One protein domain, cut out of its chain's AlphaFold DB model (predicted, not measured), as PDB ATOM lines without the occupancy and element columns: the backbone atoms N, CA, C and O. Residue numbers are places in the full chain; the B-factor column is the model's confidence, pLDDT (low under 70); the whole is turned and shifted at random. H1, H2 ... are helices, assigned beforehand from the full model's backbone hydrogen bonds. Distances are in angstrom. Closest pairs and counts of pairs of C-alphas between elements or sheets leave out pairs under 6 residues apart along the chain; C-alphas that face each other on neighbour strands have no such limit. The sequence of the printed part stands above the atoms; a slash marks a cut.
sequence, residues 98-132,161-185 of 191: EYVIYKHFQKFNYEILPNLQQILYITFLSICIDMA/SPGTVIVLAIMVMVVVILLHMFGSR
ATOM      1  N   GLU A  98       3.744  15.459 -79.623       51.34
ATOM      2  CA  GLU A  98       4.817  14.546 -80.049       51.34
ATOM      3  C   GLU A  98       4.284  13.157 -80.427       51.34
ATOM      4  O   GLU A  98       4.856  12.470 -81.269       51.34
ATOM      5  N   TYR A  99       3.125  12.766 -79.889       54.75
ATOM      6  CA  TYR A  99       2.541  11.434 -80.073       54.75
ATOM      7  C   TYR A  99       2.093  11.124 -81.513       54.75
ATOM      8  O   TYR A  99       2.068   9.963 -81.930       54.75
ATOM      9  N   VAL A 100       1.749  12.153 -82.294       55.81
ATOM     10  CA  VAL A 100       1.273  11.994 -83.681       55.81
ATOM     11  C   VAL A 100       2.410  11.558 -84.608       55.81
ATOM     12  O   VAL A 100       2.199  10.728 -85.494       55.81
ATOM     13  N   ILE A 101       3.625  12.050 -84.354       54.44
ATOM     14  CA  ILE A 101       4.808  11.735 -85.160       54.44
ATOM     15  C   ILE A 101       5.158  10.251 -85.005       54.44
ATOM     16  O   ILE A 101       5.330   9.558 -86.005       54.44
ATOM     17  N   TYR A 102       5.133   9.720 -83.777       56.78
ATOM     18  CA  TYR A 102       5.409   8.301 -83.518       56.78
ATOM     19  C   TYR A 102       4.404   7.354 -84.188       56.78
ATOM     20  O   TYR A 102       4.786   6.281 -84.662       56.78
ATOM     21  N   LYS A 103       3.125   7.745 -84.259       56.53
ATOM     22  CA  LYS A 103       2.065   6.902 -84.834       56.53
ATOM     23  C   LYS A 103       2.165   6.797 -86.357       56.53
ATOM     24  O   LYS A 103       1.918   5.725 -86.905       56.53
ATOM     25  N   HIS A 104       2.556   7.875 -87.038       53.97
ATOM     26  CA  HIS A 104       2.796   7.830 -88.484       53.97
ATOM     27  C   HIS A 104       4.093   7.098 -88.839       53.97
ATOM     28  O   HIS A 104       4.125   6.379 -89.836       53.97
ATOM     29  N   PHE A 105       5.120   7.206 -87.996       56.03
ATOM     30  CA  PHE A 105       6.401   6.526 -88.194       56.03
ATOM     31  C   PHE A 105       6.306   5.006 -88.062       56.03
ATOM     32  O   PHE A 105       6.916   4.278 -88.844       56.03
ATOM     33  N   GLN A 106       5.488   4.517 -87.120       56.59
ATOM     34  CA  GLN A 106       5.220   3.085 -87.009       56.59
ATOM     35  C   GLN A 106       4.619   2.528 -88.296       56.59
ATOM     36  O   GLN A 106       4.926   1.395 -88.642       56.59
ATOM     37  N   LYS A 107       3.809   3.320 -89.016       52.56
ATOM     38  CA  LYS A 107       3.026   2.838 -90.154       52.56
ATOM     39  C   LYS A 107       3.841   2.587 -91.435       52.56
ATOM     40  O   LYS A 107       3.370   1.908 -92.338       52.56
ATOM     41  N   PHE A 108       5.052   3.125 -91.534       54.62
ATOM     42  CA  PHE A 108       5.819   3.109 -92.785       54.62
ATOM     43  C   PHE A 108       6.885   1.998 -92.849       54.62
ATOM     44  O   PHE A 108       7.400   1.698 -93.918       54.62
ATOM     45  N   ASN A 109       7.238   1.384 -91.716       54.94
ATOM     46  CA  ASN A 109       8.473   0.593 -91.593       54.94
ATOM     47  C   ASN A 109       8.295  -0.938 -91.685       54.94
ATOM     48  O   ASN A 109       9.277  -1.667 -91.798       54.94
ATOM     49  N   TYR A 110       7.066  -1.456 -91.646       55.78
ATOM     50  CA  TYR A 110       6.822  -2.906 -91.544       55.78
ATOM     51  C   TYR A 110       6.871  -3.687 -92.863       55.78
ATOM     52  O   TYR A 110       6.758  -4.909 -92.838       55.78
ATOM     53  N   GLU A 111       7.070  -3.027 -94.001       58.41
ATOM     54  CA  GLU A 111       6.991  -3.697 -95.306       58.41
ATOM     55  C   GLU A 111       8.349  -4.203 -95.828       58.41
ATOM     56  O   GLU A 111       8.387  -4.984 -96.771       58.41
ATOM     57  N   ILE A 112       9.472  -3.812 -95.206       57.56
ATOM     58  CA  ILE A 112      10.800  -3.974 -95.826       57.56
ATOM     59  C   ILE A 112      11.674  -5.100 -95.234       57.56
ATOM     60  O   ILE A 112      12.435  -5.702 -95.978       57.56
ATOM     61  N   LEU A 113      11.575  -5.470 -93.950       60.34
ATOM     62  CA  LEU A 113      12.294  -6.641 -93.392       60.34
ATOM     63  C   LEU A 113      11.771  -6.951 -91.975       60.34
ATOM     64  O   LEU A 113      12.191  -6.289 -91.024       60.34
ATOM     65  N   PRO A 114      10.868  -7.930 -91.778       65.56
ATOM     66  CA  PRO A 114      10.060  -7.999 -90.557       65.56
ATOM     67  C   PRO A 114      10.878  -8.291 -89.294       65.56
ATOM     68  O   PRO A 114      10.537  -7.797 -88.226       65.56
ATOM     69  N   ASN A 115      11.987  -9.027 -89.396       68.94
ATOM     70  CA  ASN A 115      12.681  -9.532 -88.206       68.94
ATOM     71  C   ASN A 115      13.773  -8.583 -87.686       68.94
ATOM     72  O   ASN A 115      13.927  -8.413 -86.479       68.94
ATOM     73  N   LEU A 116      14.521  -7.932 -88.582       62.78
ATOM     74  CA  LEU A 116      15.682  -7.113 -88.203       62.78
ATOM     75  C   LEU A 116      15.278  -5.670 -87.852       62.78
ATOM     76  O   LEU A 116      15.834  -5.074 -86.930       62.78
ATOM     77  N   GLN A 117      14.237  -5.143 -88.505       67.19
ATOM     78  CA  GLN A 117      13.636  -3.852 -88.159       67.19
ATOM     79  C   GLN A 117      12.971  -3.863 -86.779       67.19
ATOM     80  O   GLN A 117      13.094  -2.890 -86.037       67.19
ATOM     81  N   GLN A 118      12.302  -4.957 -86.399       71.50
ATOM     82  CA  GLN A 118      11.618  -5.040 -85.104       71.50
ATOM     83  C   GLN A 118      12.591  -4.930 -83.928       71.50
ATOM     84  O   GLN A 118      12.335  -4.177 -82.989       71.50
ATOM     85  N   ILE A 119      13.732  -5.619 -84.002       76.62
ATOM     86  CA  ILE A 119      14.767  -5.573 -82.957       76.62
ATOM     87  C   ILE A 119      15.319  -4.149 -82.813       76.62
ATOM     88  O   ILE A 119      15.483  -3.651 -81.699       76.62
ATOM     89  N   LEU A 120      15.555  -3.472 -83.937       74.25
ATOM     90  CA  LEU A 120      16.107  -2.120 -83.962       74.25
ATOM     91  C   LEU A 120      15.101  -1.079 -83.443       74.25
ATOM     92  O   LEU A 120      15.479  -0.145 -82.741       74.25
ATOM     93  N   TYR A 121      13.807  -1.275 -83.705       76.44
ATOM     94  CA  TYR A 121      12.748  -0.405 -83.195       76.44
ATOM     95  C   TYR A 121      12.541  -0.569 -81.683       76.44
ATOM     96  O   TYR A 121      12.350   0.417 -80.976       76.44
ATOM     97  N   ILE A 122      12.609  -1.802 -81.166       79.62
ATOM     98  CA  ILE A 122      12.452  -2.096 -79.730       79.62
ATOM     99  C   ILE A 122      13.611  -1.515 -78.913       79.62
ATOM    100  O   ILE A 122      13.385  -0.949 -77.837       79.62
ATOM    101  N   THR A 123      14.845  -1.617 -79.416       74.44
ATOM    102  CA  THR A 123      16.019  -1.039 -78.747       74.44
ATOM    103  C   THR A 123      15.966   0.486 -78.760       74.44
ATOM    104  O   THR A 123      16.148   1.101 -77.709       74.44
ATOM    105  N   PHE A 124      15.594   1.103 -79.888       78.56
ATOM    106  CA  PHE A 124      15.378   2.552 -79.965       78.56
ATOM    107  C   PHE A 124      14.274   3.035 -79.022       78.56
ATOM    108  O   PHE A 124      14.457   4.019 -78.309       78.56
ATOM    109  N   LEU A 125      13.138   2.335 -78.976       77.88
ATOM    110  CA  LEU A 125      12.024   2.703 -78.106       77.88
ATOM    111  C   LEU A 125      12.422   2.615 -76.626       77.88
ATOM    112  O   LEU A 125      12.085   3.508 -75.855       77.88
ATOM    113  N   SER A 126      13.173   1.579 -76.241       74.94
ATOM    114  CA  SER A 126      13.673   1.408 -74.869       74.94
ATOM    115  C   SER A 126      14.595   2.557 -74.457       74.94
ATOM    116  O   SER A 126      14.412   3.141 -73.391       74.94
ATOM    117  N   ILE A 127      15.514   2.952 -75.344       73.44
ATOM    118  CA  ILE A 127      16.436   4.076 -75.131       73.44
ATOM    119  C   ILE A 127      15.674   5.406 -75.001       73.44
ATOM    120  O   ILE A 127      15.961   6.209 -74.109       73.44
ATOM    121  N   CYS A 128      14.663   5.635 -75.842       69.62
ATOM    122  CA  CYS A 128      13.822   6.830 -75.763       69.62
ATOM    123  C   CYS A 128      12.979   6.868 -74.478       69.62
ATOM    124  O   CYS A 128      12.820   7.931 -73.878       69.62
ATOM    125  N   ILE A 129      12.463   5.719 -74.027       73.81
ATOM    126  CA  ILE A 129      11.690   5.606 -72.782       73.81
ATOM    127  C   ILE A 129      12.571   5.891 -71.558       73.81
ATOM    128  O   ILE A 129      12.115   6.579 -70.643       73.81
ATOM    129  N   ASP A 130      13.821   5.421 -71.539       71.06
ATOM    130  CA  ASP A 130      14.749   5.695 -70.435       71.06
ATOM    131  C   ASP A 130      15.158   7.170 -70.373       71.06
ATOM    132  O   ASP A 130      15.184   7.756 -69.289       71.06
ATOM    133  N   MET A 131      15.358   7.824 -71.521       64.38
ATOM    134  CA  MET A 131      15.607   9.269 -71.546       64.38
ATOM    135  C   MET A 131      14.377  10.091 -71.145       64.38
ATOM    136  O   MET A 131      14.513  11.062 -70.401       64.38
ATOM    137  N   ALA A 132      13.168   9.680 -71.535       62.59
ATOM    138  CA  ALA A 132      11.930  10.319 -71.080       62.59
ATOM    139  C   ALA A 132      11.678  10.118 -69.570       62.59
ATOM    140  O   ALA A 132      11.033  10.948 -68.923       62.59
ATOM    141  N   SER A 161      21.895  16.774 -75.232       80.38
ATOM    142  CA  SER A 161      20.550  17.325 -75.298       80.38
ATOM    143  C   SER A 161      19.611  16.294 -75.941       80.38
ATOM    144  O   SER A 161      20.000  15.648 -76.920       80.38
ATOM    145  N   PRO A 162      18.367  16.143 -75.456       78.31
ATOM    146  CA  PRO A 162      17.400  15.232 -76.071       78.31
ATOM    147  C   PRO A 162      17.144  15.583 -77.547       78.31
ATOM    148  O   PRO A 162      16.885  14.699 -78.358       78.31
ATOM    149  N   GLY A 163      17.320  16.855 -77.927       84.81
ATOM    150  CA  GLY A 163      17.261  17.292 -79.322       84.81
ATOM    151  C   GLY A 163      18.323  16.632 -80.209       84.81
ATOM    152  O   GLY A 163      18.014  16.216 -81.323       84.81
ATOM    153  N   THR A 164      19.551  16.457 -79.711       85.50
ATOM    154  CA  THR A 164      20.636  15.797 -80.460       85.50
ATOM    155  C   THR A 164      20.297  14.341 -80.774       85.50
ATOM    156  O   THR A 164      20.582  13.867 -81.871       85.50
ATOM    157  N   VAL A 165      19.641  13.643 -79.845       84.06
ATOM    158  CA  VAL A 165      19.223  12.245 -80.030       84.06
ATOM    159  C   VAL A 165      18.176  12.126 -81.137       84.06
ATOM    160  O   VAL A 165      18.278  11.242 -81.983       84.06
ATOM    161  N   ILE A 166      17.202  13.039 -81.171       86.00
ATOM    162  CA  ILE A 166      16.146  13.049 -82.192       86.00
ATOM    163  C   ILE A 166      16.747  13.293 -83.583       86.00
ATOM    164  O   ILE A 166      16.418  12.579 -84.530       86.00
ATOM    165  N   VAL A 167      17.668  14.254 -83.710       90.00
ATOM    166  CA  VAL A 167      18.346  14.545 -84.987       90.00
ATOM    167  C   VAL A 167      19.169  13.345 -85.460       90.00
ATOM    168  O   VAL A 167      19.096  12.977 -86.633       90.00
ATOM    169  N   LEU A 168      19.902  12.696 -84.553       87.06
ATOM    170  CA  LEU A 168      20.693  11.509 -84.874       87.06
ATOM    171  C   LEU A 168      19.803  10.331 -85.302       87.06
ATOM    172  O   LEU A 168      20.132   9.634 -86.258       87.06
ATOM    173  N   ALA A 169      18.642  10.146 -84.668       85.56
ATOM    174  CA  ALA A 169      17.672   9.123 -85.057       85.56
ATOM    175  C   ALA A 169      17.127   9.344 -86.480       85.56
ATOM    176  O   ALA A 169      17.074   8.405 -87.277       85.56
ATOM    177  N   ILE A 170      16.775  10.589 -86.822       90.62
ATOM    178  CA  ILE A 170      16.316  10.951 -88.171       90.62
ATOM    179  C   ILE A 170      17.433  10.711 -89.195       90.62
ATOM    180  O   ILE A 170      17.183  10.121 -90.244       90.62
ATOM    181  N   MET A 171      18.671  11.103 -88.877       94.31
ATOM    182  CA  MET A 171      19.833  10.881 -89.742       94.31
ATOM    183  C   MET A 171      20.036   9.391 -90.049       94.31
ATOM    184  O   MET A 171      20.177   9.019 -91.213       94.31
ATOM    185  N   VAL A 172      20.006   8.532 -89.026       90.38
ATOM    186  CA  VAL A 172      20.133   7.076 -89.199       90.38
ATOM    187  C   VAL A 172      19.000   6.530 -90.069       90.38
ATOM    188  O   VAL A 172      19.253   5.706 -90.948       90.38
ATOM    189  N   MET A 173      17.770   7.021 -89.897       85.94
ATOM    190  CA  MET A 173      16.639   6.590 -90.721       85.94
ATOM    191  C   MET A 173      16.848   6.914 -92.208       85.94
ATOM    192  O   MET A 173      16.610   6.060 -93.060       85.94
ATOM    193  N   VAL A 174      17.347   8.112 -92.525       92.88
ATOM    194  CA  VAL A 174      17.653   8.514 -93.909       92.88
ATOM    195  C   VAL A 174      18.723   7.608 -94.520       92.88
ATOM    196  O   VAL A 174      18.570   7.166 -95.658       92.88
ATOM    197  N   VAL A 175      19.775   7.279 -93.764       93.44
ATOM    198  CA  VAL A 175      20.839   6.371 -94.226       93.44
ATOM    199  C   VAL A 175      20.282   4.984 -94.545       93.44
ATOM    200  O   VAL A 175      20.609   4.431 -95.592       93.44
ATOM    201  N   VAL A 176      19.409   4.436 -93.694       86.81
ATOM    202  CA  VAL A 176      18.776   3.124 -93.925       86.81
ATOM    203  C   VAL A 176      17.916   3.134 -95.191       86.81
ATOM    204  O   VAL A 176      17.983   2.193 -95.982       86.81
ATOM    205  N   ILE A 177      17.150   4.203 -95.425       86.50
ATOM    206  CA  ILE A 177      16.315   4.347 -96.628       86.50
ATOM    207  C   ILE A 177      17.183   4.412 -97.888       86.50
ATOM    208  O   ILE A 177      16.920   3.693 -98.855       86.50
ATOM    209  N   LEU A 178      18.241   5.229 -97.878       88.81
ATOM    210  CA  LEU A 178      19.176   5.323 -99.000       88.81
ATOM    211  C   LEU A 178      19.831   3.970 -99.270       88.81
ATOM    212  O   LEU A 178      19.840   3.506-100.409       88.81
ATOM    213  N   LEU A 179      20.321   3.302 -98.227       88.25
ATOM    214  CA  LEU A 179      20.949   1.994 -98.364       88.25
ATOM    215  C   LEU A 179      19.989   0.963 -98.964       88.25
ATOM    216  O   LEU A 179      20.419   0.149 -99.770       88.25
ATOM    217  N   HIS A 180      18.697   1.020 -98.640       81.00
ATOM    218  CA  HIS A 180      17.703   0.137 -99.242       81.00
ATOM    219  C   HIS A 180      17.500   0.438-100.737       81.00
ATOM    220  O   HIS A 180      17.544  -0.464-101.567       81.00
ATOM    221  N   MET A 181      17.356   1.713-101.107       82.31
ATOM    222  CA  MET A 181      17.179   2.114-102.509       82.31
ATOM    223  C   MET A 181      18.388   1.771-103.390       82.31
ATOM    224  O   MET A 181      18.220   1.365-104.543       82.31
ATOM    225  N   PHE A 182      19.602   1.940-102.863       84.62
ATOM    226  CA  PHE A 182      20.837   1.639-103.585       84.62
ATOM    227  C   PHE A 182      21.188   0.150-103.532       84.62
ATOM    228  O   PHE A 182      21.540  -0.426-104.560       84.62
ATOM    229  N   GLY A 183      21.035  -0.484-102.370       81.31
ATOM    230  CA  GLY A 183      21.356  -1.890-102.137       81.31
ATOM    231  C   GLY A 183      20.512  -2.840-102.978       81.31
ATOM    232  O   GLY A 183      21.060  -3.772-103.556       81.31
ATOM    233  N   SER A 184      19.212  -2.576-103.150       72.38
ATOM    234  CA  SER A 184      18.366  -3.407-104.020       72.38
ATOM    235  C   SER A 184      18.807  -3.385-105.486       72.38
ATOM    236  O   SER A 184      18.601  -4.364-106.196       72.38
ATOM    237  N   ARG A 185      19.435  -2.296-105.953       73.44
ATOM    238  CA  ARG A 185      19.914  -2.183-107.340       73.44
ATOM    239  C   ARG A 185      21.275  -2.839-107.542       73.44
ATOM    240  O   ARG A 185      21.483  -3.478-108.567       73.44
TER     241      ARG A 185
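Overview. This is residues 98 to 132 and 161 to 185 of the 191 residues of the protein "Preprotein translocase subunit SecG" of Candidatus Woesearchaeota archaeon CG08_land_8_20_14_0_20_43_7 (UniProt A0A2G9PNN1). Two long helices, H3 and H2, run side by side and opposite ways with a gap between them, coming near each other at the end where the chain is cut; the short helix H1 stands off to the side, joined to H2 by a short link that folds the chain back. It is a loose frame of three rods, with few contacts between them. The printed part has 60 residues with three named helices, H1, H2 and H3 in that order along the chain, and no named strand; the class is all helix. The outline is elongated, spanning 39 by 20 by 20 A, and by its radius of gyration of the C-alphas, 12.5 A, the whole is only just compact, close to loose.

Along the chain. The longest helix is H3, residues 162 to 185, with 24 residues and 35.9 A from first to last C-alpha. It begins with C-alpha 162 at (17.400, 15.232, -76.071) and ends with C-alpha 185 at (19.914, -2.183, -107.340). H2, residues 114 to 132, has 19 residues and measures 26.8 A from first to last C-alpha. H1, residues 99 to 106, has 8 residues and measures 11.2 A; its C-alpha 99 is at (2.541, 11.434, -80.073).

Arrangement. H3 and H2 are close but not clearly touching, with 1 pair of C-alphas within 8 A. The closest C-alphas of the two are those of Met 131 and Pro 162, 7.7 A apart. Their lines stand at a shallow tilt of 10 degrees, and they run opposite ways. From centre to centre they are 14.7 A apart. Residues 170 to 179 of H3 stand free. H1 is apart from H3, and it is apart from H2 as well. Residues 98 to 105, of which 99 to 105 belong to H1, stand free too. In H1 every O i to N i+4 pair is within hydrogen-bond range; in H2 this holds for 13 of 15 pairs and in H3 for 19 of 20.

Size, cuts and confidence. The two C-alphas farthest apart are those of Ala 132 and Arg 185, at 39.2 A. Residues 133 to 160 are cut out and not printed, and C-alpha 132 and C-alpha 161 are 11.9 A apart across the cut, which falls in the link from H2 to H3. The link from H1 to H2 has 7 residues and is short. Mean pLDDT of the printed part is 73.1; residues 98 to 117, residue 128 and residues 131 to 132 are under 70. H1 has a mean pLDDT of 56, H2 of 72 and H3 of 86.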